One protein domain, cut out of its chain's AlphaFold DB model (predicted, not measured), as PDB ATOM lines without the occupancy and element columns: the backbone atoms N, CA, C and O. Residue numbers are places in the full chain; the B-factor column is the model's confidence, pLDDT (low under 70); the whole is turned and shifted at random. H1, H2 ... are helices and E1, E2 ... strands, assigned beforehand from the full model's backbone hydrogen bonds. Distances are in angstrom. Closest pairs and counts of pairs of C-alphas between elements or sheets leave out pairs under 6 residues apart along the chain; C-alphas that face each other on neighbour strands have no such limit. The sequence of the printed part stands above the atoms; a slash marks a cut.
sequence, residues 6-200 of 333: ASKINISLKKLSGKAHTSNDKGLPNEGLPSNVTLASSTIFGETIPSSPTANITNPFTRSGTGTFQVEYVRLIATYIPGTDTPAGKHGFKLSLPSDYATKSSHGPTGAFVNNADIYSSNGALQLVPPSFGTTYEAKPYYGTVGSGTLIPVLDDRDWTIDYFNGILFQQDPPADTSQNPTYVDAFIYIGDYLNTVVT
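What this domain is: This is residues 6 to 200 of the 333 residues of an uncharacterized protein of Methylococcaceae bacterium TMED69 (UniProt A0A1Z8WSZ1). Little regular structure: long loops surround a strongly twisted, branched, antiparallel seven-strand sheet, with H4 beyond one end. The 195 printed residues, 65 in named elements, are mixed: H1 E1 E2 E3 H2 H3 E4 E5 E6 E7 H4. The whole is compact, radius of gyration of the C-alphas 16.1 A, spanning 50 by 37 by 27 A.

How they stand to each other: H1, residues 6 to 16, H2, 101 to 104, and H3, 119 to 122, only graze the sheet; H4, 195 to 200, is not on it. E1, 61 to 64, E2, 71 to 80, and E3, 92 to 96, form two hairpins in a meander, each strand the antiparallel neighbour of the one before, with N 64 and O 71 2.9 A apart and N 79 and O 94 2.9 A. E7, 182 to 190, neighbours E2, N 74 to O 187 2.8 A, and E4, 140 to 143, N 142 to O 184 2.8 A. E5, 160 to 163, and E6, 168 to 171, form a hairpin, N 161 to O 170 2.8 A; E6 neighbours E3, N 93 to O 169 2.8 A. In H1 and H4 every O i to N i+4 pair is within hydrogen-bond range.

Where its parts are: H1 begins at C-alpha 6 (-45.937, -8.817, 30.429). E2 spans 25.9 A and bends by 54 degrees at residue 74. H4 ends at C-alpha 200 (-36.897, -48.133, 15.496).

The domain as a whole: The farthest C-alphas, Ala 176 and Thr 200, are 51.2 A apart. The printed part has no cut. H1 to E1 is a long link; no printed residue is under 70 in pLDDT.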
ATOM      1  N   ALA A   6     -44.795  -8.361  31.215       94.44
ATOM      2  CA  ALA A   6     -45.937  -8.817  30.429       94.44
ATOM      3  C   ALA A   6     -45.501  -9.752  29.288       94.44
ATOM      4  O   ALA A   6     -46.048 -10.848  29.155       94.44
ATOM      5  N   SER A   7     -44.467  -9.381  28.526       95.94
ATOM      6  CA  SER A   7     -43.885 -10.221  27.473       95.94
ATOM      7  C   SER A   7     -43.357 -11.533  28.040       95.94
ATOM      8  O   SER A   7     -43.707 -12.603  27.543       95.94
ATOM      9  N   LYS A   8     -42.574 -11.485  29.126       96.06
ATOM     10  CA  LYS A   8     -42.023 -12.689  29.780       96.06
ATOM     11  C   LYS A   8     -43.125 -13.663  30.214       96.06
ATOM     12  O   LYS A   8     -43.022 -14.867  29.952       96.06
ATOM     13  N   ILE A   9     -44.184 -13.148  30.843       96.06
ATOM     14  CA  ILE A   9     -45.337 -13.943  31.291       96.06
ATOM     15  C   ILE A   9     -46.075 -14.524  30.086       96.06
ATOM     16  O   ILE A   9     -46.328 -15.727  30.051       96.06
ATOM     17  N   ASN A  10     -46.376 -13.704  29.080       96.62
ATOM     18  CA  ASN A  10     -47.124 -14.133  27.905       96.62
ATOM     19  C   ASN A  10     -46.374 -15.189  27.091       96.62
ATOM     20  O   ASN A  10     -46.992 -16.163  26.665       96.62
ATOM     21  N   ILE A  11     -45.065 -15.020  26.881       95.81
ATOM     22  CA  ILE A  11     -44.218 -16.004  26.193       95.81
ATOM     23  C   ILE A  11     -44.294 -17.348  26.919       95.81
ATOM     24  O   ILE A  11     -44.588 -18.373  26.302       95.81
ATOM     25  N   SER A  12     -44.100 -17.334  28.237       95.00
ATOM     26  CA  SER A  12     -44.096 -18.548  29.056       95.00
ATOM     27  C   SER A  12     -45.472 -19.226  29.084       95.00
ATOM     28  O   SER A  12     -45.583 -20.419  28.805       95.00
ATOM     29  N   LEU A  13     -46.537 -18.467  29.360       95.81
ATOM     30  CA  LEU A  13     -47.910 -18.972  29.469       95.81
ATOM     31  C   LEU A  13     -48.415 -19.566  28.151       95.81
ATOM     32  O   LEU A  13     -48.994 -20.655  28.139       95.81
ATOM     33  N   LYS A  14     -48.201 -18.861  27.035       96.06
ATOM     34  CA  LYS A  14     -48.628 -19.326  25.709       96.06
ATOM     35  C   LYS A  14     -47.882 -20.589  25.320       96.06
ATOM     36  O   LYS A  14     -48.528 -21.562  24.937       96.06
ATOM     37  N   LYS A  15     -46.563 -20.628  25.533       94.75
ATOM     38  CA  LYS A  15     -45.753 -21.813  25.240       94.75
ATOM     39  C   LYS A  15     -46.191 -23.031  26.055       94.75
ATOM     40  O   LYS A  15     -46.384 -24.101  25.482       94.75
ATOM     41  N   LEU A  16     -46.446 -22.859  27.356       94.62
ATOM     42  CA  LEU A  16     -47.002 -23.913  28.220       94.62
ATOM     43  C   LEU A  16     -48.394 -24.385  27.773       94.62
ATOM     44  O   LEU A  16     -48.746 -25.541  27.977       94.62
ATOM     45  N   SER A  17     -49.167 -23.509  27.133       95.00
ATOM     46  CA  SER A  17     -50.495 -23.821  26.589       95.00
ATOM     47  C   SER A  17     -50.455 -24.365  25.153       95.00
ATOM     48  O   SER A  17     -51.501 -24.497  24.519       95.00
ATOM     49  N   GLY A  18     -49.268 -24.647  24.606       94.88
ATOM     50  CA  GLY A  18     -49.109 -25.166  23.247       94.88
ATOM     51  C   GLY A  18     -49.286 -24.116  22.139       94.88
ATOM     52  O   GLY A  18     -49.638 -24.447  21.004       94.88
ATOM     53  N   LYS A  19     -49.093 -22.832  22.455       96.12
ATOM     54  CA  LYS A  19     -49.298 -21.698  21.544       96.12
ATOM     55  C   LYS A  19     -48.022 -20.882  21.380       96.12
ATOM     56  O   LYS A  19     -47.297 -20.645  22.344       96.12
ATOM     57  N   ALA A  20     -47.760 -20.423  20.163       96.62
ATOM     58  CA  ALA A  20     -46.697 -19.460  19.918       96.62
ATOM     59  C   ALA A  20     -47.070 -18.091  20.502       96.62
ATOM     60  O   ALA A  20     -48.241 -17.714  20.514       96.62
ATOM     61  N   HIS A  21     -46.076 -17.332  20.952       97.75
ATOM     62  CA  HIS A  21     -46.268 -15.928  21.295       97.75
ATOM     63  C   HIS A  21     -46.007 -15.065  20.061       97.75
ATOM     64  O   HIS A  21     -44.882 -15.034  19.568       97.75
ATOM     65  N   THR A  22     -47.038 -14.381  19.558       97.31
ATOM     66  CA  THR A  22     -46.911 -13.529  18.364       97.31
ATOM     67  C   THR A  22     -47.163 -12.046  18.634       97.31
ATOM     68  O   THR A  22     -46.692 -11.203  17.877       97.31
ATOM     69  N   SER A  23     -47.882 -11.712  19.709       96.31
ATOM     70  CA  SER A  23     -48.109 -10.339  20.172       96.31
ATOM     71  C   SER A  23     -48.520 -10.327  21.649       96.31
ATOM     72  O   SER A  23     -49.128 -11.285  22.133       96.31
ATOM     73  N   ASN A  24     -48.238  -9.238  22.367       95.31
ATOM     74  CA  ASN A  24     -48.749  -9.027  23.724       95.31
ATOM     75  C   ASN A  24     -50.257  -8.749  23.769       95.31
ATOM     76  O   ASN A  24     -50.902  -9.114  24.750       95.31
ATOM     77  N   ASP A  25     -50.828  -8.214  22.691       94.88
ATOM     78  CA  ASP A  25     -52.251  -7.850  22.618       94.88
ATOM     79  C   ASP A  25     -53.150  -9.056  22.301       94.88
ATOM     80  O   ASP A  25     -54.376  -8.995  22.412       94.88
ATOM     81  N   LYS A  26     -52.552 -10.193  21.925       94.44
ATOM     82  CA  LYS A  26     -53.277 -11.448  21.712       94.44
ATOM     83  C   LYS A  26     -53.355 -12.258  22.996       94.44
ATOM     84  O   LYS A  26     -52.341 -12.746  23.492       94.44
ATOM     85  N   GLY A  27     -54.569 -12.492  23.488       92.94
ATOM     86  CA  GLY A  27     -54.819 -13.506  24.512       92.94
ATOM     87  C   GLY A  27     -54.613 -14.933  23.985       92.94
ATOM     88  O   GLY A  27     -54.528 -15.159  22.777       92.94
ATOM     89  N   LEU A  28     -54.588 -15.917  24.892       93.06
ATOM     90  CA  LEU A  28     -54.458 -17.346  24.556       93.06
ATOM     91  C   LEU A  28     -55.419 -17.830  23.445       93.06
ATOM     92  O   LEU A  28     -54.947 -18.515  22.536       93.06
ATOM     93  N   PRO A  29     -56.726 -17.478  23.449       94.75
ATOM     94  CA  PRO A  29     -57.653 -17.939  22.411       94.75
ATOM     95  C   PRO A  29     -57.356 -17.363  21.021       94.75
ATOM     96  O   PRO A  29     -57.749 -17.947  20.015       94.75
ATOM     97  N   ASN A  30     -56.670 -16.217  20.961       94.75
ATOM     98  CA  ASN A  30     -56.353 -15.505  19.725       94.75
ATOM     99  C   ASN A  30     -54.998 -15.917  19.131       94.75
ATOM    100  O   ASN A  30     -54.658 -15.478  18.030       94.75
ATOM    101  N   GLU A  31     -54.233 -16.767  19.824       95.50
ATOM    102  CA  GLU A  31     -53.020 -17.369  19.278       95.50
ATOM    103  C   GLU A  31     -53.368 -18.610  18.445       95.50
ATOM    104  O   GLU A  31     -53.788 -19.663  18.945       95.50
ATOM    105  N   GLY A  32     -53.207 -18.472  17.129       91.12
ATOM    106  CA  GLY A  32     -53.520 -19.524  16.161       91.12
ATOM    107  C   GLY A  32     -52.362 -20.482  15.883       91.12
ATOM    108  O   GLY A  32     -52.605 -21.610  15.464       91.12
ATOM    109  N   LEU A  33     -51.118 -20.055  16.116       95.88
ATOM    110  CA  LEU A  33     -49.934 -20.825  15.732       95.88
ATOM    111  C   LEU A  33     -49.495 -21.772  16.863       95.88
ATOM    112  O   LEU A  33     -49.449 -21.345  18.022       95.88
ATOM    113  N   PRO A  34     -49.178 -23.043  16.559       94.25
ATOM    114  CA  PRO A  34     -48.775 -24.015  17.565       94.25
ATOM    115  C   PRO A  34     -47.344 -23.763  18.061       94.25
ATOM    116  O   PRO A  34     -46.455 -23.363  17.311       94.25
ATOM    117  N   SER A  35     -47.119 -24.035  19.340       93.38
ATOM    118  CA  SER A  35     -45.804 -24.272  19.951       93.38
ATOM    119  C   SER A  35     -45.951 -25.456  20.901       93.38
ATOM    120  O   SER A  35     -47.067 -25.928  21.108       93.38
ATOM    121  N   ASN A  36     -44.875 -25.964  21.492       85.50
ATOM    122  CA  ASN A  36     -45.039 -26.972  22.527       85.50
ATOM    123  C   ASN A  36     -43.898 -27.011  23.543       85.50
ATOM    124  O   ASN A  36     -42.767 -26.604  23.276       85.50
ATOM    125  N   VAL A  37     -44.236 -27.544  24.715       86.19
ATOM    126  CA  VAL A  37     -43.298 -28.037  25.737       86.19
ATOM    127  C   VAL A  37     -43.464 -29.551  25.911       86.19
ATOM    128  O   VAL A  37     -42.502 -30.245  26.226       86.19
ATOM    129  N   THR A  38     -44.660 -30.083  25.646       83.38
ATOM    130  CA  THR A  38     -44.914 -31.523  25.586       83.38
ATOM    131  C   THR A  38     -44.428 -32.057  24.244       83.38
ATOM    132  O   THR A  38     -44.955 -31.697  23.194       83.38
ATOM    133  N   LEU A  39     -43.413 -32.917  24.264       90.12
ATOM    134  CA  LEU A  39     -42.777 -33.424  23.051       90.12
ATOM    135  C   LEU A  39     -43.212 -34.864  22.761       90.12
ATOM    136  O   LEU A  39     -43.324 -35.686  23.670       90.12
ATOM    137  N   ALA A  40     -43.442 -35.167  21.483       93.44
ATOM    138  CA  ALA A  40     -43.625 -36.532  21.002       93.44
ATOM    139  C   ALA A  40     -42.264 -37.105  20.580       93.44
ATOM    140  O   ALA A  40     -41.358 -36.359  20.219       93.44
ATOM    141  N   SER A  41     -42.105 -38.430  20.551       94.88
ATOM    142  CA  SER A  41     -40.841 -39.046  20.108       94.88
ATOM    143  C   SER A  41     -40.452 -38.677  18.668       94.88
ATOM    144  O   SER A  41     -39.272 -38.690  18.337       94.88
ATOM    145  N   SER A  42     -41.414 -38.296  17.826       94.69
ATOM    146  CA  SER A  42     -41.179 -37.791  16.468       94.69
ATOM    147  C   SER A  42     -40.713 -36.331  16.401       94.69
ATOM    148  O   SER A  42     -40.476 -35.839  15.306       94.69
ATOM    149  N   THR A  43     -40.630 -35.621  17.531       95.12
ATOM    150  CA  THR A  43     -40.186 -34.216  17.606       95.12
ATOM    151  C   THR A  43     -39.004 -34.016  18.558       95.12
ATOM    152  O   THR A  43     -38.556 -32.891  18.762       95.12
ATOM    153  N   ILE A  44     -38.466 -35.092  19.138       96.12
ATOM    154  CA  ILE A  44     -37.272 -35.065  19.993       96.12
ATOM    155  C   ILE A  44     -36.060 -35.443  19.146       96.12
ATOM    156  O   ILE A  44     -36.068 -36.509  18.530       96.12
ATOM    157  N   PHE A  45     -35.024 -34.600  19.119       96.56
ATOM    158  CA  PHE A  45     -33.768 -34.907  18.424       96.56
ATOM    159  C   PHE A  45     -33.206 -36.241  18.932       96.56
ATOM    160  O   PHE A  45     -32.979 -36.404  20.131       96.56
ATOM    161  N   GLY A  46     -33.064 -37.216  18.032       95.25
ATOM    162  CA  GLY A  46     -32.630 -38.572  18.367       95.25
ATOM    163  C   GLY A  46     -31.119 -38.762  18.282       95.25
ATOM    164  O   GLY A  46     -30.580 -39.653  18.935       95.25
ATOM    165  N   GLU A  47     -30.434 -37.930  17.500       94.94
ATOM    166  CA  GLU A  47     -28.990 -37.995  17.295       94.94
ATOM    167  C   GLU A  47     -28.249 -36.914  18.094       94.94
ATOM    168  O   GLU A  47     -28.809 -35.900  18.513       94.94
ATOM    169  N   THR A  48     -26.948 -37.129  18.308       94.88
ATOM    170  CA  THR A  48     -26.109 -36.172  19.039       94.88
ATOM    171  C   THR A  48     -25.910 -34.898  18.223       94.88
ATOM    172  O   THR A  48     -25.400 -34.940  17.105       94.88
ATOM    173  N   ILE A  49     -26.261 -33.753  18.806       96.50
ATOM    174  CA  ILE A  49     -26.043 -32.446  18.186       96.50
ATOM    175  C   ILE A  49     -24.539 -32.106  18.186       96.50
ATOM    176  O   ILE A  49     -23.905 -32.192  19.241       96.50
ATOM    177  N   PRO A  50     -23.946 -31.715  17.040       95.75
ATOM    178  CA  PRO A  50     -22.523 -31.388  16.960       95.75
ATOM    179  C   PRO A  50     -22.129 -30.226  17.878       95.75
ATOM    180  O   PRO A  50     -22.713 -29.154  17.824       95.75
ATOM    181  N   SER A  51     -21.072 -30.381  18.673       93.50
ATOM    182  CA  SER A  51     -20.589 -29.309  19.562       93.50
ATOM    183  C   SER A  51     -19.853 -28.175  18.835       93.50
ATOM    184  O   SER A  51     -19.541 -27.148  19.430       93.50
ATOM    185  N   SER A  52     -19.513 -28.361  17.559       92.06
ATOM    186  CA  SER A  52     -18.784 -27.384  16.741       92.06
ATOM    187  C   SER A  52     -19.341 -27.363  15.316       92.06
ATOM    188  O   SER A  52     -18.690 -27.849  14.389       92.06
ATOM    189  N   PRO A  53     -20.577 -26.869  15.123       96.00
ATOM    190  CA  PRO A  53     -21.175 -26.794  13.802       96.00
ATOM    191  C   PRO A  53     -20.511 -25.690  12.962       96.00
ATOM    192  O   PRO A  53     -20.136 -24.629  13.464       96.00
ATOM    193  N   THR A  54     -20.400 -25.916  11.657       94.56
ATOM    194  CA  THR A  54     -19.852 -24.949  10.704       94.56
ATOM    195  C   THR A  54     -20.959 -24.022  10.209       94.56
ATOM    196  O   THR A  54     -21.812 -24.427   9.420       94.56
ATOM    197  N   ALA A  55     -20.931 -22.759  10.639       93.38
ATOM    198  CA  ALA A  55     -21.768 -21.704  10.069       93.38
ATOM    199  C   ALA A  55     -21.053 -21.063   8.873       93.38
ATOM    200  O   ALA A  55     -19.916 -20.606   8.999       93.38
ATOM    201  N   ASN A  56     -21.720 -20.991   7.721       92.38
ATOM    202  CA  ASN A  56     -21.173 -20.351   6.530       92.38
ATOM    203  C   ASN A  56     -22.205 -19.409   5.901       92.38
ATOM    204  O   ASN A  56     -23.141 -19.834   5.232       92.38
ATOM    205  N   ILE A  57     -22.011 -18.106   6.101       88.06
ATOM    206  CA  ILE A  57     -22.923 -17.059   5.614       88.06
ATOM    207  C   ILE A  57     -22.928 -16.966   4.078       88.06
ATOM    208  O   ILE A  57     -23.952 -16.587   3.502       88.06
ATOM    209  N   THR A  58     -21.818 -17.318   3.411       88.62
ATOM    210  CA  THR A  58     -21.718 -17.297   1.939       88.62
ATOM    211  C   THR A  58     -22.302 -18.551   1.296       88.62
ATOM    212  O   THR A  58     -22.756 -18.488   0.156       88.62
ATOM    213  N   ASN A  59     -22.356 -19.666   2.032       89.94
ATOM    214  CA  ASN A  59     -23.045 -20.890   1.631       89.94
ATOM    215  C   ASN A  59     -24.028 -21.356   2.725       89.94
ATOM    216  O   ASN A  59     -23.684 -22.249   3.515       89.94
ATOM    217  N   PRO A  60     -25.246 -20.776   2.774       89.81
ATOM    218  CA  PRO A  60     -26.252 -21.034   3.804       89.81
ATOM    219  C   PRO A  60     -26.999 -22.362   3.589       89.81
ATOM    220  O   PRO A  60     -28.222 -22.404   3.667       89.81
ATOM    221  N   PHE A  61     -26.245 -23.425   3.292       95.56
ATOM    222  CA  PHE A  61     -26.674 -24.830   3.211       95.56
ATOM    223  C   PHE A  61     -25.560 -25.770   3.708       95.56
ATOM    224  O   PHE A  61     -25.412 -26.910   3.265       95.56
ATOM    225  N   THR A  62     -24.683 -25.259   4.579       94.69
ATOM    226  CA  THR A  62     -23.544 -26.029   5.091       94.69
ATOM    227  C   THR A  62     -24.021 -26.988   6.175       94.69
ATOM    228  O   THR A  62     -24.620 -26.569   7.166       94.69
ATOM    229  N   ARG A  63     -23.736 -28.279   6.000       95.25
ATOM    230  CA  ARG A  63     -24.128 -29.344   6.928       95.25
ATOM    231  C   ARG A  63     -23.003 -29.675   7.907       95.25
ATOM    232  O   ARG A  63     -21.829 -29.610   7.552       95.25
ATOM    233  N   SER A  64     -23.355 -30.031   9.141       95.25
ATOM    234  CA  SER A  64     -22.406 -30.447  10.187       95.25
ATOM    235  C   SER A  64     -22.882 -31.718  10.888       95.25
ATOM    236  O   SER A  64     -24.082 -31.894  11.097       95.25
ATOM    237  N   GLY A  65     -21.947 -32.604  11.243       89.75
ATOM    238  CA  GLY A  65     -22.267 -33.871  11.896       89.75
ATOM    239  C   GLY A  65     -21.158 -34.914  11.895       89.75
ATOM    240  O   GLY A  65     -20.112 -34.716  11.277       89.75
ATOM    241  N   THR A  66     -21.405 -36.030  12.578       73.81
ATOM    242  CA  THR A  66     -20.549 -37.228  12.566       73.81
ATOM    243  C   THR A  66     -21.288 -38.378  11.884       73.81
ATOM    244  O   THR A  66     -22.309 -38.829  12.394       73.81
ATOM    245  N   GLY A  67     -20.773 -38.878  10.756       73.75
ATOM    246  CA  GLY A  67     -21.453 -39.906   9.955       73.75
ATOM    247  C   GLY A  67     -22.511 -39.293   9.033       73.75
ATOM    248  O   GLY A  67     -22.160 -38.676   8.028       73.75
ATOM    249  N   THR A  68     -23.794 -39.446   9.370       77.56
ATOM    250  CA  THR A  68     -24.892 -38.641   8.808       77.56
ATOM    251  C   THR A  68     -24.758 -37.202   9.320       77.56
ATOM    252  O   THR A  68     -24.284 -36.978  10.429       77.56
ATOM    253  N   PHE A  69     -25.084 -36.182   8.524       91.81
ATOM    254  CA  PHE A  69     -25.074 -34.810   9.044       91.81
ATOM    255  C   PHE A  69     -26.357 -34.539   9.846       91.81
ATOM    256  O   PHE A  69     -27.436 -34.721   9.283       91.81
ATOM    257  N   GLN A  70     -26.243 -34.052  11.088       95.19
ATOM    258  CA  GLN A  70     -27.373 -33.797  12.000       95.19
ATOM    259  C   GLN A  70     -27.979 -32.398  11.871       95.19
ATOM    260  O   GLN A  70     -29.150 -32.201  12.193       95.19
ATOM    261  N   VAL A  71     -27.192 -31.408  11.447       97.56
ATOM    262  CA  VAL A  71     -27.643 -30.011  11.365       97.56
ATOM    263  C   VAL A  71     -27.249 -29.379  10.038       97.56
ATOM    264  O   VAL A  71     -26.213 -29.722   9.461       97.56
ATOM    265  N   GLU A  72     -28.054 -28.431   9.570       97.56
ATOM    266  CA  GLU A  72     -27.771 -27.616   8.386       97.56
ATOM    267  C   GLU A  72     -27.915 -26.134   8.729       97.56
ATOM    268  O   GLU A  72     -28.904 -25.724   9.332       97.56
ATOM    269  N   TYR A  73     -26.912 -25.333   8.376       97.88
ATOM    270  CA  TYR A  73     -26.977 -23.880   8.486       97.88
ATOM    271  C   TYR A  73     -27.796 -23.332   7.321       97.88
ATOM    272  O   TYR A  73     -27.401 -23.551   6.178       97.88
ATOM    273  N   VAL A  74     -28.893 -22.629   7.606       97.75
ATOM    274  CA  VAL A  74     -29.863 -22.151   6.612       97.75
ATOM    275  C   VAL A  74     -30.225 -20.689   6.851       97.75
ATOM    276  O   VAL A  74     -30.384 -20.240   7.988       97.75
ATOM    277  N   ARG A  75     -30.404 -19.952   5.749       97.94
ATOM    278  CA  ARG A  75     -31.016 -18.620   5.744       97.94
ATOM    279  C   ARG A  75     -32.529 -18.744   5.605       97.94
ATOM    280  O   ARG A  75     -33.044 -18.974   4.512       97.94
ATOM    281  N   LEU A  76     -33.228 -18.591   6.719       98.56
ATOM    282  CA  LEU A  76     -34.682 -18.648   6.809       98.56
ATOM    283  C   LEU A  76     -35.285 -17.291   6.457       98.56
ATOM    284  O   LEU A  76     -34.783 -16.253   6.882       98.56
ATOM    285  N   ILE A  77     -36.385 -17.286   5.713       98.56
ATOM    286  CA  ILE A  77     -37.086 -16.057   5.335       98.56
ATOM    287  C   ILE A  77     -38.044 -15.667   6.456       98.56
ATOM    288  O   ILE A  77     -38.876 -16.477   6.862       98.56
ATOM    289  N   ALA A  78     -37.941 -14.429   6.941       98.56
ATOM    290  CA  ALA A  78     -38.846 -13.894   7.948       98.56
ATOM    291  C   ALA A  78     -40.006 -13.165   7.266       98.56
ATOM    292  O   ALA A  78     -39.812 -12.209   6.516       98.56
ATOM    293  N   THR A  79     -41.229 -13.619   7.531       98.44
ATOM    294  CA  THR A  79     -42.450 -13.027   6.975       98.44
ATOM    295  C   THR A  79     -43.353 -12.553   8.098       98.44
ATOM    296  O   THR A  79     -43.645 -13.301   9.029       98.44
ATOM    297  N   TYR A  80     -43.827 -11.314   7.998       98.19
ATOM    298  CA  TYR A  80     -44.776 -10.744   8.952       98.19
ATOM    299  C   TYR A  80     -46.042 -11.609   9.087       98.19
ATOM    300  O   TYR A  80     -46.602 -12.052   8.084       98.19
ATOM    301  N   ILE A  81     -46.509 -11.817  10.321       98.00
ATOM    302  CA  ILE A  81     -47.748 -12.538  10.628       98.00
ATOM    303  C   ILE A  81     -48.887 -11.519  10.769       98.00
ATOM    304  O   ILE A  81     -48.890 -10.762  11.741       98.00
ATOM    305  N   PRO A  82     -49.880 -11.496   9.862       96.62
ATOM    306  CA  PRO A  82     -50.966 -10.522   9.918       96.62
ATOM    307  C   PRO A  82     -51.730 -10.508  11.249       96.62
ATOM    308  O   PRO A  82     -51.986 -11.547  11.867       96.62
ATOM    309  N   GLY A  83     -52.113  -9.303  11.674       95.06
ATOM    310  CA  GLY A  83     -52.832  -9.063  12.921       95.06
ATOM    311  C   GLY A  83     -51.977  -9.247  14.169       95.06
ATOM    312  O   GLY A  83     -52.534  -9.463  15.237       95.06
ATOM    313  N   THR A  84     -50.648  -9.252  14.049       96.31
ATOM    314  CA  THR A  84     -49.718  -9.199  15.191       96.31
ATOM    315  C   THR A  84     -49.104  -7.811  15.351       96.31
ATOM    316  O   THR A  84     -48.152  -7.637  16.104       96.31
ATOM    317  N   ASP A  85     -49.627  -6.826  14.629       95.00
ATOM    318  CA  ASP A  85     -49.234  -5.434  14.708       95.00
ATOM    319  C   ASP A  85     -50.025  -4.680  15.775       95.00
ATOM    320  O   ASP A  85     -51.161  -5.016  16.106       95.00
ATOM    321  N   THR A  86     -49.387  -3.643  16.299       94.06
ATOM    322  CA  THR A  86     -49.984  -2.621  17.156       94.06
ATOM    323  C   THR A  86     -49.645  -1.250  16.559       94.06
ATOM    324  O   THR A  86     -48.869  -1.175  15.600       94.06
ATOM    325  N   PRO A  87     -50.142  -0.132  17.121       93.75
ATOM    326  CA  PRO A  87     -49.678   1.194  16.715       93.75
ATOM    327  C   PRO A  87     -48.155   1.394  16.830       93.75
ATOM    328  O   PRO A  87     -47.622   2.276  16.164       93.75
ATOM    329  N   ALA A  88     -47.457   0.590  17.646       92.06
ATOM    330  CA  ALA A  88     -46.001   0.636  17.762       92.06
ATOM    331  C   ALA A  88     -45.285  -0.026  16.571       92.06
ATOM    332  O   ALA A  88     -44.167   0.359  16.245       92.06
ATOM    333  N   GLY A  89     -45.915  -0.997  15.901       95.88
ATOM    334  CA  GLY A  89     -45.343  -1.685  14.746       95.88
ATOM    335  C   GLY A  89     -45.701  -3.170  14.681       95.88
ATOM    336  O   GLY A  89     -46.658  -3.634  15.292       95.88
ATOM    337  N   LYS A  90     -44.933  -3.927  13.893       97.38
ATOM    338  CA  LYS A  90     -45.157  -5.359  13.632       97.38
ATOM    339  C   LYS A  90     -44.440  -6.209  14.678       97.38
ATOM    340  O   LYS A  90     -43.224  -6.119  14.744       97.38
ATOM    341  N   HIS A  91     -45.120  -7.070  15.433       97.50
ATOM    342  CA  HIS A  91     -44.446  -7.839  16.493       97.50
ATOM    343  C   HIS A  91     -44.047  -9.261  16.087       97.50
ATOM    344  O   HIS A  91     -42.959  -9.706  16.446       97.50
ATOM    345  N   GLY A  92     -44.900  -9.978  15.350       97.94
ATOM    346  CA  GLY A  92     -44.709 -11.398  15.048       97.94
ATOM    347  C   GLY A  92     -44.266 -11.673  13.611       97.94
ATOM    348  O   GLY A  92     -44.863 -11.180  12.649       97.94
ATOM    349  N   PHE A  93     -43.264 -12.537  13.462       98.69
ATOM    350  CA  PHE A  93     -42.746 -13.003  12.177       98.69
ATOM    351  C   PHE A  93     -42.630 -14.524  12.178       98.69
ATOM    352  O   PHE A  93     -42.132 -15.120  13.133       98.69
ATOM    353  N   LYS A  94     -43.082 -15.157  11.097       98.56
ATOM    354  CA  LYS A  94     -42.867 -16.584  10.853       98.56
ATOM    355  C   LYS A  94     -41.592 -16.785  10.047       98.56
ATOM    356  O   LYS A  94     -41.282 -15.968   9.178       98.56
ATOM    357  N   LEU A  95     -40.893 -17.873  10.329       98.81
ATOM    358  CA  LEU A  95     -39.720 -18.303   9.585       98.81
ATOM    359  C   LEU A  95     -40.080 -19.445   8.635       98.81
ATOM    360  O   LEU A  95     -40.814 -20.369   9.005       98.81
ATOM    361  N   SER A  96     -39.527 -19.384   7.427       98.62
ATOM    362  CA  SER A  96     -39.741 -20.383   6.379       98.62
ATOM    363  C   SER A  96     -38.428 -20.743   5.688       98.62
ATOM    364  O   SER A  96     -37.515 -19.916   5.601       98.62
ATOM    365  N   LEU A  97     -38.328 -21.966   5.163       98.44
ATOM    366  CA  LEU A  97     -37.213 -22.352   4.292       98.44
ATOM    367  C   LEU A  97     -37.183 -21.470   3.028       98.44
ATOM    368  O   LEU A  97     -38.244 -21.060   2.552       98.44
ATOM    369  N   PRO A  98     -36.002 -21.176   2.456       97.25
ATOM    370  CA  PRO A  98     -35.913 -20.363   1.248       97.25
ATOM    371  C   PRO A  98     -36.576 -21.058   0.048       97.25
ATOM    372  O   PRO A  98     -36.769 -22.278   0.020       97.25
ATOM    373  N   SER A  99     -36.930 -20.277  -0.973       96.69
ATOM    374  CA  SER A  99     -37.644 -20.770  -2.160       96.69
ATOM    375  C   SER A  99     -36.839 -21.754  -3.013       96.69
ATOM    376  O   SER A  99     -37.411 -22.426  -3.866       96.69
ATOM    377  N   ASP A 100     -35.525 -21.816  -2.813       95.00
ATOM    378  CA  ASP A 100     -34.574 -22.684  -3.506       95.00
ATOM    379  C   ASP A 100     -33.948 -23.748  -2.583       95.00
ATOM    380  O   ASP A 100     -32.974 -24.395  -2.964       95.00
ATOM    381  N   TYR A 101     -34.518 -23.978  -1.393       96.88
ATOM    382  CA  TYR A 101     -34.012 -24.968  -0.437       96.88
ATOM    383  C   TYR A 101     -33.774 -26.345  -1.077       96.88
ATOM    384  O   TYR A 101     -32.679 -26.884  -0.998       96.88
ATOM    385  N   ALA A 102     -34.762 -26.894  -1.781       95.00
ATOM    386  CA  ALA A 102     -34.712 -28.224  -2.383       95.00
ATOM    387  C   ALA A 102     -33.646 -28.368  -3.481       95.00
ATOM    388  O   ALA A 102     -33.213 -29.483  -3.760       95.00
ATOM    389  N   THR A 103     -33.247 -27.268  -4.130       94.88
ATOM    390  CA  THR A 103     -32.231 -27.291  -5.193       94.88
ATOM    391  C   THR A 103     -30.832 -26.970  -4.676       94.88
ATOM    392  O   THR A 103     -29.854 -27.354  -5.315       94.88
ATOM    393  N   LYS A 104     -30.717 -26.268  -3.543       94.31
ATOM    394  CA  LYS A 104     -29.435 -25.857  -2.952       94.31
ATOM    395  C   LYS A 104     -28.981 -26.733  -1.790       94.31
ATOM    396  O   LYS A 104     -27.779 -26.941  -1.633       94.31
ATOM    397  N   SER A 105     -29.916 -27.230  -0.986       94.56
ATOM    398  CA  SER A 105     -29.626 -28.110   0.139       94.56
ATOM    399  C   SER A 105     -29.203 -29.487  -0.360       94.56
ATOM    400  O   SER A 105     -29.862 -30.106  -1.196       94.56
ATOM    401  N   SER A 106     -28.114 -29.998   0.206       91.19
ATOM    402  CA  SER A 106     -27.670 -31.375  -0.033       91.19
ATOM    403  C   SER A 106     -28.402 -32.397   0.845       91.19
ATOM    404  O   SER A 106     -28.208 -33.598   0.670       91.19
ATOM    405  N   HIS A 107     -29.228 -31.949   1.800       89.06
ATOM    406  CA  HIS A 107     -30.201 -32.813   2.474       89.06
ATOM    407  C   HIS A 107     -31.348 -33.207   1.525       89.06
ATOM    408  O   HIS A 107     -31.879 -34.310   1.634       89.06
ATOM    409  N   GLY A 108     -31.657 -32.351   0.542       79.00
ATOM    410  CA  GLY A 108     -32.697 -32.579  -0.460       79.00
ATOM    411  C   GLY A 108     -34.124 -32.419   0.087       79.00
ATOM    412  O   GLY A 108     -34.322 -32.254   1.294       79.00
ATOM    413  N   PRO A 109     -35.144 -32.431  -0.793       86.19
ATOM    414  CA  PRO A 109     -36.531 -32.333  -0.372       86.19
ATOM    415  C   PRO A 109     -37.023 -33.654   0.224       86.19
ATOM    416  O   PRO A 109     -37.174 -34.649  -0.481       86.19
ATOM    417  N   THR A 110     -37.319 -33.657   1.518       90.88
ATOM    418  CA  THR A 110     -37.892 -34.814   2.219       90.88
ATOM    419  C   THR A 110     -38.823 -34.347   3.328       90.88
ATOM    420  O   THR A 110     -38.523 -33.380   4.021       90.88
ATOM    421  N   GLY A 111     -39.977 -34.996   3.501       93.06
ATOM    422  CA  GLY A 111     -40.939 -34.647   4.554       93.06
ATOM    423  C   GLY A 111     -41.267 -33.146   4.607       93.06
ATOM    424  O   GLY A 111     -41.796 -32.586   3.650       93.06
ATOM    425  N   ALA A 112     -40.947 -32.498   5.734       95.69
ATOM    426  CA  ALA A 112     -41.175 -31.068   5.965       95.69
ATOM    427  C   ALA A 112     -40.112 -30.137   5.335       95.69
ATOM    428  O   ALA A 112     -40.283 -28.918   5.342       95.69
ATOM    429  N   PHE A 113     -39.024 -30.681   4.786       97.12
ATOM    430  CA  PHE A 113     -37.895 -29.928   4.240       97.12
ATOM    431  C   PHE A 113     -38.119 -29.577   2.764       97.12
ATOM    432  O   PHE A 113     -37.444 -30.094   1.879       97.12
ATOM    433  N   VAL A 114     -39.097 -28.719   2.473       97.25
ATOM    434  CA  VAL A 114     -39.439 -28.294   1.102       97.25
ATOM    435  C   VAL A 114     -39.335 -26.776   0.930       97.25
ATOM    436  O   VAL A 114     -39.319 -26.025   1.902       97.25
ATOM    437  N   ASN A 115     -39.265 -26.307  -0.319       97.81
ATOM    438  CA  ASN A 115     -39.208 -24.875  -0.631       97.81
ATOM    439  C   ASN A 115     -40.358 -24.114   0.039       97.81
ATOM    440  O   ASN A 115     -41.514 -24.519  -0.085       97.81
ATOM    441  N   ASN A 116     -40.048 -22.982   0.676       97.75
ATOM    442  CA  ASN A 116     -41.024 -22.125   1.358       97.75
ATOM    443  C   ASN A 116     -41.782 -22.795   2.520       97.75
ATOM    444  O   ASN A 116     -42.819 -22.279   2.936       97.75
ATOM    445  N   ALA A 117     -41.309 -23.929   3.050       98.06
ATOM    446  CA  ALA A 117     -41.959 -24.574   4.186       98.06
ATOM    447  C   ALA A 117     -41.917 -23.665   5.421       98.06
ATOM    448  O   ALA A 117     -40.838 -23.311   5.897       98.06
ATOM    449  N   ASP A 118     -43.091 -23.311   5.947       98.25
ATOM    450  CA  ASP A 118     -43.219 -22.604   7.219       98.25
ATOM    451  C   ASP A 118     -42.876 -23.553   8.372       98.25
ATOM    452  O   ASP A 118     -43.483 -24.620   8.505       98.25
ATOM    453  N   ILE A 119     -41.964 -23.153   9.256       98.00
ATOM    454  CA  ILE A 119     -41.471 -24.030  10.331       98.00
ATOM    455  C   ILE A 119     -42.612 -24.458  11.262       98.00
ATOM    456  O   ILE A 119     -42.763 -25.648  11.545       98.00
ATOM    457  N   TYR A 120     -43.489 -23.527  11.652       96.69
ATOM    458  CA  TYR A 120     -44.610 -23.817  12.553       96.69
ATOM    459  C   TYR A 120     -45.601 -24.837  11.973       96.69
ATOM    460  O   TYR A 120     -46.253 -25.555  12.727       96.69
ATOM    461  N   SER A 121     -45.730 -24.900  10.642       96.38
ATOM    462  CA  SER A 121     -46.683 -25.789   9.965       96.38
ATOM    463  C   SER A 121     -46.260 -27.259  10.032       96.38
ATOM    464  O   SER A 121     -47.090 -28.154   9.886       96.38
ATOM    465  N   SER A 122     -44.976 -27.506  10.312       95.31
ATOM    466  CA  SER A 122     -44.404 -28.844  10.439       95.31
ATOM    467  C   SER A 122     -44.777 -29.556  11.744       95.31
ATOM    468  O   SER A 122     -44.501 -30.747  11.879       95.31
ATOM    469  N   ASN A 123     -45.356 -28.843  12.720       93.56
ATOM    470  CA  ASN A 123     -45.659 -29.357  14.061       93.56
ATOM    471  C   ASN A 123     -44.461 -30.055  14.739       93.56
ATOM    472  O   ASN A 123     -44.629 -31.049  15.444       93.56
ATOM    473  N   GLY A 124     -43.249 -29.534  14.524       94.12
ATOM    474  CA  GLY A 124     -42.010 -30.061  15.099       94.12
ATOM    475  C   GLY A 124     -41.273 -31.078  14.223       94.12
ATOM    476  O   GLY A 124     -40.260 -31.606  14.663       94.12
ATOM    477  N   ALA A 125     -41.723 -31.356  12.995       95.38
ATOM    478  CA  ALA A 125     -40.933 -32.145  12.042       95.38
ATOM    479  C   ALA A 125     -39.759 -31.342  11.439       95.38
ATOM    480  O   ALA A 125     -38.732 -31.919  11.090       95.38
ATOM    481  N   LEU A 126     -39.889 -30.015  11.363       96.88
ATOM    482  CA  LEU A 126     -38.827 -29.063  11.038       96.88
ATOM    483  C   LEU A 126     -38.634 -28.145  12.250       96.88
ATOM    484  O   LEU A 126     -39.579 -27.484  12.674       96.88
ATOM    485  N   GLN A 127     -37.425 -28.112  12.809       97.56
ATOM    486  CA  GLN A 127     -37.095 -27.334  14.008       97.56
ATOM    487  C   GLN A 127     -35.730 -26.666  13.869       97.56
ATOM    488  O   GLN A 127     -34.841 -27.176  13.180       97.56
ATOM    489  N   LEU A 128     -35.552 -25.543  14.564       98.25
ATOM    490  CA  LEU A 128     -34.250 -24.914  14.734       98.25
ATOM    491  C   LEU A 128     -33.539 -25.558  15.924       98.25
ATOM    492  O   LEU A 128     -34.169 -25.977  16.895       98.25
ATOM    493  N   VAL A 129     -32.212 -25.584  15.883       98.25
ATOM    494  CA  VAL A 129     -31.405 -26.039  17.017       98.25
ATOM    495  C   VAL A 129     -31.212 -24.875  17.997       98.25
ATOM    496  O   VAL A 129     -30.694 -23.836  17.586       98.25
ATOM    497  N   PRO A 130     -31.629 -25.001  19.272       97.06
ATOM    498  CA  PRO A 130     -31.543 -23.909  20.237       97.06
ATOM    499  C   PRO A 130     -30.142 -23.730  20.856       97.06
ATOM    500  O   PRO A 130     -29.362 -24.685  20.922       97.06
ATOM    501  N   PRO A 131     -29.853 -22.551  21.447       96.56
ATOM    502  CA  PRO A 131     -28.595 -22.259  22.143       96.56
ATOM    503  C   PRO A 131     -28.298 -23.155  23.348       96.56
ATOM    504  O   PRO A 131     -27.171 -23.164  23.838       96.56
ATOM    505  N   SER A 132     -29.273 -23.937  23.832       95.94
ATOM    506  CA  SER A 132     -29.034 -24.951  24.867       95.94
ATOM    507  C   SER A 132     -28.043 -26.032  24.422       95.94
ATOM    508  O   SER A 132     -27.474 -26.707  25.274       95.94
ATOM    509  N   PHE A 133     -27.812 -26.181  23.113       96.75
ATOM    510  CA  PHE A 133     -26.778 -27.050  22.538       96.75
ATOM    511  C   PHE A 133     -25.444 -26.331  22.269       96.75
ATOM    512  O   PHE A 133     -24.514 -26.934  21.741       96.75
ATOM    513  N   GLY A 134     -25.331 -25.050  22.630       96.19
ATOM    514  CA  GLY A 134     -24.138 -24.225  22.446       96.19
ATOM    515  C   GLY A 134     -24.470 -22.860  21.847       96.19
ATOM    516  O   GLY A 134     -25.367 -22.728  21.019       96.19
ATOM    517  N   THR A 135     -23.711 -21.830  22.220       94.31
ATOM    518  CA  THR A 135     -23.939 -20.446  21.760       94.31
ATOM    519  C   THR A 135     -23.765 -20.271  20.250       94.31
ATOM    520  O   THR A 135     -24.330 -19.352  19.669       94.31
ATOM    521  N   THR A 136     -23.053 -21.175  19.574       95.50
ATOM    522  CA  THR A 136     -22.940 -21.199  18.105       95.50
ATOM    523  C   THR A 136     -24.273 -21.437  17.397       95.50
ATOM    524  O   THR A 136     -24.397 -21.098  16.224       95.50
ATOM    525  N   TYR A 137     -25.253 -22.014  18.097       97.50
ATOM    526  CA  TYR A 137     -26.608 -22.251  17.603       97.50
ATOM    527  C   TYR A 137     -27.543 -21.046  17.770       97.50
ATOM    528  O   TYR A 137     -28.697 -21.108  17.351       97.50
ATOM    529  N   GLU A 138     -27.065 -19.945  18.355       96.75
ATOM    530  CA  GLU A 138     -27.845 -18.717  18.459       96.75
ATOM    531  C   GLU A 138     -28.217 -18.183  17.074       96.75
ATOM    532  O   GLU A 138     -27.360 -17.863  16.243       96.75
ATOM    533  N   ALA A 139     -29.525 -18.129  16.828       97.44
ATOM    534  CA  ALA A 139     -30.088 -17.623  15.593       97.44
ATOM    535  C   ALA A 139     -29.767 -16.132  15.429       97.44
ATOM    536  O   ALA A 139     -29.803 -15.357  16.387       97.44
ATOM    537  N   LYS A 140     -29.471 -15.729  14.194       97.56
ATOM    538  CA  LYS A 140     -29.030 -14.375  13.846       97.56
ATOM    539  C   LYS A 140     -30.082 -13.713  12.963       97.56
ATOM    540  O   LYS A 140     -30.109 -13.994  11.764       97.56
ATOM    541  N   PRO A 141     -30.983 -12.892  13.525       98.12
ATOM    542  CA  PRO A 141     -31.953 -12.144  12.741       98.12
ATOM    543  C   PRO A 141     -31.319 -10.936  12.051       98.12
ATOM    544  O   PRO A 141     -30.435 -10.282  12.595       98.12
ATOM    545  N   TYR A 142     -31.793 -10.621  10.851       98.38
ATOM    546  CA  TYR A 142     -31.330  -9.499  10.042       98.38
ATOM    547  C   TYR A 142     -32.517  -8.720   9.478       98.38
ATOM    548  O   TYR A 142     -33.587  -9.287   9.241       98.38
ATOM    549  N   TYR A 143     -32.306  -7.435   9.200       98.12
ATOM    550  CA  TYR A 143     -33.216  -6.606   8.408       98.12
ATOM    551  C   TYR A 143     -32.542  -6.094   7.129       98.12
ATOM    552  O   TYR A 143     -31.314  -6.063   7.019       98.12
ATOM    553  N   GLY A 144     -33.345  -5.669   6.152       96.75
ATOM    554  CA  GLY A 144     -32.871  -5.222   4.839       96.75
ATOM    555  C   GLY A 144     -32.766  -6.356   3.811       96.75
ATOM    556  O   GLY A 144     -33.509  -7.337   3.870       96.75
ATOM    557  N   THR A 145     -31.873  -6.213   2.829       95.38
ATOM    558  CA  THR A 145     -31.748  -7.153   1.703       95.38
ATOM    559  C   THR A 145     -31.258  -8.529   2.154       95.38
ATOM    560  O   THR A 145     -30.260  -8.648   2.862       95.38
ATOM    561  N   VAL A 146     -31.933  -9.590   1.704       92.50
ATOM    562  CA  VAL A 146     -31.565 -10.976   2.022       92.50
ATOM    563  C   VAL A 146     -30.120 -11.260   1.599       92.50
ATOM    564  O   VAL A 146     -29.767 -11.130   0.431       92.50
ATOM    565  N   GLY A 147     -29.288 -11.660   2.563       89.31
ATOM    566  CA  GLY A 147     -27.875 -11.999   2.364       89.31
ATOM    567  C   GLY A 147     -26.873 -10.851   2.446       89.31
ATOM    568  O   GLY A 147     -25.674 -11.117   2.467       89.31
ATOM    569  N   SER A 148     -27.338  -9.608   2.564       92.56
ATOM    570  CA  SER A 148     -26.498  -8.426   2.810       92.56
ATOM    571  C   SER A 148     -27.130  -7.456   3.816       92.56
ATOM    572  O   SER A 148     -26.800  -6.271   3.837       92.56
ATOM    573  N   GLY A 149     -28.064  -7.952   4.629       95.06
ATOM    574  CA  GLY A 149     -28.798  -7.178   5.618       95.06
ATOM    575  C   GLY A 149     -27.951  -6.801   6.830       95.06
ATOM    576  O   GLY A 149     -26.825  -7.265   7.016       95.06
ATOM    577  N   THR A 150     -28.522  -5.963   7.688       97.69
ATOM    578  CA  THR A 150     -27.903  -5.581   8.960       97.69
ATOM    579  C   THR A 150     -28.361  -6.531  10.057       97.69
ATOM    580  O   THR A 150     -29.552  -6.818  10.171       97.69
ATOM    581  N   LEU A 151     -27.407  -7.039  10.840       97.56
ATOM    582  CA  LEU A 151     -27.676  -7.922  11.972       97.56
ATOM    583  C   LEU A 151     -28.470  -7.170  13.044       97.56
ATOM    584  O   LEU A 151     -28.104  -6.056  13.407       97.56
ATOM    585  N   ILE A 152     -29.504  -7.813  13.580       97.50
ATOM    586  CA  ILE A 152     -30.199  -7.395  14.796       97.50
ATOM    587  C   ILE A 152     -29.493  -8.105  15.965       97.50
ATOM    588  O   ILE A 152     -29.650  -9.320  16.120       97.50
ATOM    589  N   PRO A 153     -28.645  -7.413  16.748       95.62
ATOM    590  CA  PRO A 153     -27.898  -8.049  17.826       95.62
ATOM    591  C   PRO A 153     -28.819  -8.536  18.954       95.62
ATOM    592  O   PRO A 153     -29.941  -8.072  19.128       95.62
ATOM    593  N   VAL A 154     -28.322  -9.454  19.783       91.69
ATOM    594  CA  VAL A 154     -29.065  -9.990  20.941       91.69
ATOM    595  C   VAL A 154     -29.459  -8.887  21.930       91.69
ATOM    596  O   VAL A 154     -30.484  -8.972  22.592       91.69
ATOM    597  N   LEU A 155     -28.654  -7.828  22.037       92.44
ATOM    598  CA  LEU A 155     -28.911  -6.693  22.925       92.44
ATOM    599  C   LEU A 155     -29.558  -5.494  22.219       92.44
ATOM    600  O   LEU A 155     -29.488  -4.395  22.752       92.44
ATOM    601  N   ASP A 156     -30.149  -5.701  21.044       95.88
ATOM    602  CA  ASP A 156     -30.869  -4.660  20.311       95.88
ATOM    603  C   ASP A 156     -32.091  -4.149  21.091       95.88
ATOM    604  O   ASP A 156     -32.762  -4.925  21.776       95.88
ATOM    605  N   ASP A 157     -32.395  -2.858  20.938       94.19
ATOM    606  CA  ASP A 157     -33.500  -2.178  21.628       94.19
ATOM    607  C   ASP A 157     -34.883  -2.741  21.258       94.19
ATOM    608  O   ASP A 157     -35.852  -2.484  21.965       94.19
ATOM    609  N   ARG A 158     -34.992  -3.540  20.183       94.62
ATOM    610  CA  ARG A 158     -36.243  -4.209  19.791       94.62
ATOM    611  C   ARG A 158     -36.716  -5.286  20.767       94.62
ATOM    612  O   ARG A 158     -37.862  -5.729  20.652       94.62
ATOM    613  N   ASP A 159     -35.834  -5.754  21.653       95.38
ATOM    614  CA  ASP A 159     -36.102  -6.811  22.633       95.38
ATOM    615  C   ASP A 159     -36.828  -8.015  22.009       95.38
ATOM    616  O   ASP A 159     -38.034  -8.231  22.172       95.38
ATOM    617  N   TRP A 160     -36.075  -8.797  21.236       96.38
ATOM    618  CA  TRP A 160     -36.608  -9.891  20.430       96.38
ATOM    619  C   TRP A 160     -36.366 -11.270  21.052       96.38
ATOM    620  O   TRP A 160     -35.449 -11.478  21.838       96.38
ATOM    621  N   THR A 161     -37.185 -12.246  20.668       96.62
ATOM    622  CA  THR A 161     -36.990 -13.663  20.999       96.62
ATOM    623  C   THR A 161     -37.372 -14.542  19.817       96.62
ATOM    624  O   THR A 161     -38.205 -14.169  18.991       96.62
ATOM    625  N   ILE A 162     -36.794 -15.741  19.762       97.19
ATOM    626  CA  ILE A 162     -37.165 -16.783  18.803       97.19
ATOM    627  C   ILE A 162     -37.647 -18.016  19.556       97.19
ATOM    628  O   ILE A 162     -37.009 -18.486  20.499       97.19
ATOM    629  N   ASP A 163     -38.769 -18.566  19.111       97.31
ATOM    630  CA  ASP A 163     -39.212 -19.896  19.496       97.31
ATOM    631  C   ASP A 163     -38.627 -20.931  18.524       97.31
ATOM    632  O   ASP A 163     -39.105 -21.128  17.409       97.31
ATOM    633  N   TYR A 164     -37.544 -21.583  18.952       97.44
ATOM    634  CA  TYR A 164     -36.769 -22.523  18.132       97.44
ATOM    635  C   TYR A 164     -37.562 -23.776  17.716       97.44
ATOM    636  O   TYR A 164     -37.196 -24.431  16.743       97.44
ATOM    637  N   PHE A 165     -38.666 -24.090  18.405       96.75
ATOM    638  CA  PHE A 165     -39.511 -25.239  18.068       96.75
ATOM    639  C   PHE A 165     -40.359 -25.001  16.808       96.75
ATOM    640  O   PHE A 165     -40.539 -25.906  16.002       96.75
ATOM    641  N   ASN A 166     -40.895 -23.793  16.627       95.88
ATOM    642  CA  ASN A 166     -41.853 -23.474  15.558       95.88
ATOM    643  C   ASN A 166     -41.390 -22.337  14.630       95.88
ATOM    644  O   ASN A 166     -42.099 -22.001  13.682       95.88
ATOM    645  N   GLY A 167     -40.228 -21.735  14.885       97.69
ATOM    646  CA  GLY A 167     -39.674 -20.672  14.056       97.69
ATOM    647  C   GLY A 167     -40.504 -19.390  14.085       97.69
ATOM    648  O   GLY A 167     -40.728 -18.788  13.038       97.69
ATOM    649  N   ILE A 168     -40.990 -18.980  15.256       98.44
ATOM    650  CA  ILE A 168     -41.634 -17.675  15.436       98.44
ATOM    651  C   ILE A 168     -40.638 -16.702  16.058       98.44
ATOM    652  O   ILE A 168     -40.101 -16.964  17.134       98.44
ATOM    653  N   LEU A 169     -40.408 -15.579  15.381       98.44
ATOM    654  CA  LEU A 169     -39.652 -14.443  15.898       98.44
ATOM    655  C   LEU A 169     -40.644 -13.393  16.399       98.44
ATOM    656  O   LEU A 169     -41.515 -12.941  15.655       98.44
ATOM    657  N   PHE A 170     -40.494 -13.007  17.659       98.12
ATOM    658  CA  PHE A 170     -41.236 -11.919  18.283       98.12
ATOM    659  C   PHE A 170     -40.288 -10.764  18.599       98.12
ATOM    660  O   PHE A 170     -39.191 -11.007  19.096       98.12
ATOM    661  N   GLN A 171     -40.719  -9.529  18.352       97.00
ATOM    662  CA  GLN A 171     -40.070  -8.312  18.843       97.00
ATOM    663  C   GLN A 171     -41.044  -7.522  19.720       97.00
ATOM    664  O   GLN A 171     -42.181  -7.263  19.312       97.00
ATOM    665  N   GLN A 172     -40.617  -7.162  20.933       96.44
ATOM    666  CA  GLN A 172     -41.445  -6.399  21.866       96.44
ATOM    667  C   GLN A 172     -41.599  -4.951  21.411       96.44
ATOM    668  O   GLN A 172     -42.719  -4.447  21.389       96.44
ATOM    669  N   ASP A 173     -40.491  -4.335  21.003       95.81
ATOM    670  CA  ASP A 173     -40.390  -2.911  20.703       95.81
ATOM    671  C   ASP A 173     -40.008  -2.729  19.223       95.81
ATOM    672  O   ASP A 173     -38.854  -2.473  18.884       95.81
ATOM    673  N   PRO A 174     -40.954  -2.950  18.289       95.88
ATOM    674  CA  PRO A 174     -40.666  -2.910  16.862       95.88
ATOM    675  C   PRO A 174     -40.070  -1.559  16.433       95.88
ATOM    676  O   PRO A 174     -40.412  -0.515  16.990       95.88
ATOM    677  N   PRO A 175     -39.199  -1.550  15.409       94.81
ATOM    678  CA  PRO A 175     -38.589  -0.316  14.939       94.81
ATOM    679  C   PRO A 175     -39.638   0.606  14.309       94.81
ATOM    680  O   PRO A 175     -40.527   0.151  13.586       94.81
ATOM    681  N   ALA A 176     -39.478   1.917  14.510       91.50
ATOM    682  CA  ALA A 176     -40.339   2.923  13.887       91.50
ATOM    683  C   ALA A 176     -40.269   2.875  12.348       91.50
ATOM    684  O   ALA A 176     -41.275   3.052  11.661       91.50
ATOM    685  N   ASP A 177     -39.080   2.607  11.797       93.19
ATOM    686  CA  ASP A 177     -38.908   2.370  10.368       93.19
ATOM    687  C   ASP A 177     -39.240   0.915  10.024       93.19
ATOM    688  O   ASP A 177     -38.505  -0.022  10.345       93.19
ATOM    689  N   THR A 178     -40.341   0.728   9.300       90.00
ATOM    690  CA  THR A 178     -40.801  -0.602   8.898       90.00
ATOM    691  C   THR A 178     -39.836  -1.353   7.975       90.00
ATOM    692  O   THR A 178     -39.941  -2.579   7.893       90.00
ATOM    693  N   SER A 179     -38.894  -0.665   7.317       93.88
ATOM    694  CA  SER A 179     -37.829  -1.292   6.521       93.88
ATOM    695  C   SER A 179     -36.806  -2.040   7.384       93.88
ATOM    696  O   SER A 179     -36.103  -2.925   6.894       93.88
ATOM    697  N   GLN A 180     -36.771  -1.731   8.684       96.25
ATOM    698  CA  GLN A 180     -35.906  -2.371   9.668       96.25
ATOM    699  C   GLN A 180     -36.556  -3.562  10.377       96.25
ATOM    700  O   GLN A 180     -35.988  -4.104  11.324       96.25
ATOM    701  N   ASN A 181     -37.751  -3.973   9.948       97.50
ATOM    702  CA  ASN A 181     -38.327  -5.222  10.424       97.50
ATOM    703  C   ASN A 181     -37.475  -6.421   9.972       97.50
ATOM    704  O   ASN A 181     -36.873  -6.363   8.896       97.50
ATOM    705  N   PRO A 182     -37.468  -7.521  10.743       98.12
ATOM    706  CA  PRO A 182     -36.786  -8.750  10.355       98.12
ATOM    707  C   PRO A 182     -37.185  -9.215   8.948       98.12
ATOM    708  O   PRO A 182     -38.372  -9.334   8.638       98.12
ATOM    709  N   THR A 183     -36.190  -9.494   8.107       98.31
ATOM    710  CA  THR A 183     -36.375  -9.997   6.734       98.31
ATOM    711  C   THR A 183     -35.857 -11.420   6.562       98.31
ATOM    712  O   THR A 183     -36.418 -12.194   5.787       98.31
ATOM    713  N   TYR A 184     -34.820 -11.804   7.304       98.50
ATOM    714  CA  TYR A 184     -34.330 -13.177   7.347       98.50
ATOM    715  C   TYR A 184     -33.645 -13.490   8.675       98.50
ATOM    716  O   TYR A 184     -33.267 -12.596   9.432       98.50
ATOM    717  N   VAL A 185     -33.489 -14.779   8.950       98.56
ATOM    718  CA  VAL A 185     -32.765 -15.303  10.105       98.56
ATOM    719  C   VAL A 185     -31.802 -16.365   9.611       98.56
ATOM    720  O   VAL A 185     -32.225 -17.342   9.000       98.56
ATOM    721  N   ASP A 186     -30.517 -16.200   9.894       98.25
ATOM    722  CA  ASP A 186     -29.566 -17.287   9.708       98.25
ATOM    723  C   ASP A 186     -29.545 -18.153  10.980       98.25
ATOM    724  O   ASP A 186     -29.321 -17.647  12.085       98.25
ATOM    725  N   ALA A 187     -29.797 -19.453  10.844       98.19
ATOM    726  CA  ALA A 187     -29.852 -20.388  11.966       98.19
ATOM    727  C   ALA A 187     -29.491 -21.811  11.527       98.19
ATOM    728  O   ALA A 187     -29.411 -22.110  10.337       98.19
ATOM    729  N   PHE A 188     -29.302 -22.710  12.491       98.44
ATOM    730  CA  PHE A 188     -29.220 -24.138  12.202       98.44
ATOM    731  C   PHE A 188     -30.594 -24.782  12.321       98.44
ATOM    732  O   PHE A 188     -31.273 -24.611  13.336       98.44
ATOM    733  N   ILE A 189     -30.962 -25.568  11.318       98.12
ATOM    734  CA  ILE A 189     -32.087 -26.498  11.385       98.12
ATOM    735  C   ILE A 189     -31.579 -27.902  11.712       98.12
ATOM    736  O   ILE A 189     -30.469 -28.282  11.327       98.12
ATOM    737  N   TYR A 190     -32.390 -28.669  12.433       97.75
ATOM    738  CA  TYR A 190     -32.129 -30.086  12.660       97.75
ATOM    739  C   TYR A 190     -32.549 -30.894  11.430       97.75
ATOM    740  O   TYR A 190     -33.671 -30.739  10.958       97.75
ATOM    741  N   ILE A 191     -31.653 -31.737  10.920       96.81
ATOM    742  CA  ILE A 191     -31.856 -32.600   9.738       96.81
ATOM    743  C   ILE A 191     -31.497 -34.073  10.014       96.81
ATOM    744  O   ILE A 191     -31.456 -34.879   9.084       96.81
ATOM    745  N   GLY A 192     -31.169 -34.399  11.268       95.31
ATOM    746  CA  GLY A 192     -30.885 -35.760  11.718       95.31
ATOM    747  C   GLY A 192     -32.152 -36.558  12.028       95.31
ATOM    748  O   GLY A 192     -33.278 -36.071  11.893       95.31
ATOM    749  N   ASP A 193     -31.964 -37.785  12.504       94.06
ATOM    750  CA  ASP A 193     -33.076 -38.671  12.858       94.06
ATOM    751  C   ASP A 193     -33.744 -38.250  14.176       94.06
ATOM    752  O   ASP A 193     -33.085 -37.949  15.174       94.06
ATOM    753  N   TYR A 194     -35.076 -38.246  14.222       95.69
ATOM    754  CA  TYR A 194     -35.817 -38.070  15.476       95.69
ATOM    755  C   TYR A 194     -35.787 -39.349  16.328       95.69
ATOM    756  O   TYR A 194     -35.512 -40.448  15.838       95.69
ATOM    757  N   LEU A 195     -36.071 -39.216  17.627       95.00
ATOM    758  CA  LEU A 195     -35.978 -40.300  18.608       95.00
ATOM    759  C   LEU A 195     -36.768 -41.549  18.192       95.00
ATOM    760  O   LEU A 195     -36.287 -42.663  18.382       95.00
ATOM    761  N   ASN A 196     -37.956 -41.395  17.606       94.19
ATOM    762  CA  ASN A 196     -38.735 -42.537  17.114       94.19
ATOM    763  C   ASN A 196     -37.988 -43.347  16.037       94.19
ATOM    764  O   ASN A 196     -38.022 -44.579  16.073       94.19
ATOM    765  N   THR A 197     -37.304 -42.677  15.110       92.31
ATOM    766  CA  THR A 197     -36.504 -43.309  14.058       92.31
ATOM    767  C   THR A 197     -35.295 -44.010  14.660       92.31
ATOM    768  O   THR A 197     -35.086 -45.192  14.393       92.31
ATOM    769  N   VAL A 198     -34.561 -43.342  15.555       91.12
ATOM    770  CA  VAL A 198     -33.393 -43.934  16.228       91.12
ATOM    771  C   VAL A 198     -33.780 -45.179  17.031       91.12
ATOM    772  O   VAL A 198     -33.094 -46.198  16.948       91.12
ATOM    773  N   VAL A 199     -34.897 -45.144  17.764       90.38
ATOM    774  CA  VAL A 199     -35.400 -46.300  18.529       90.38
ATOM    775  C   VAL A 199     -35.826 -47.440  17.603       90.38
ATOM    776  O   VAL A 199     -35.517 -48.597  17.884       90.38
ATOM    777  N   THR A 200     -36.485 -47.125  16.486       87.19
ATOM    778  CA  THR A 200     -36.897 -48.133  15.496       87.19
ATOM    779  C   THR A 200     -35.682 -48.795  14.845       87.19
ATOM    780  O   THR A 200     -35.649 -50.016  14.711       87.19
TER     781      THR A 200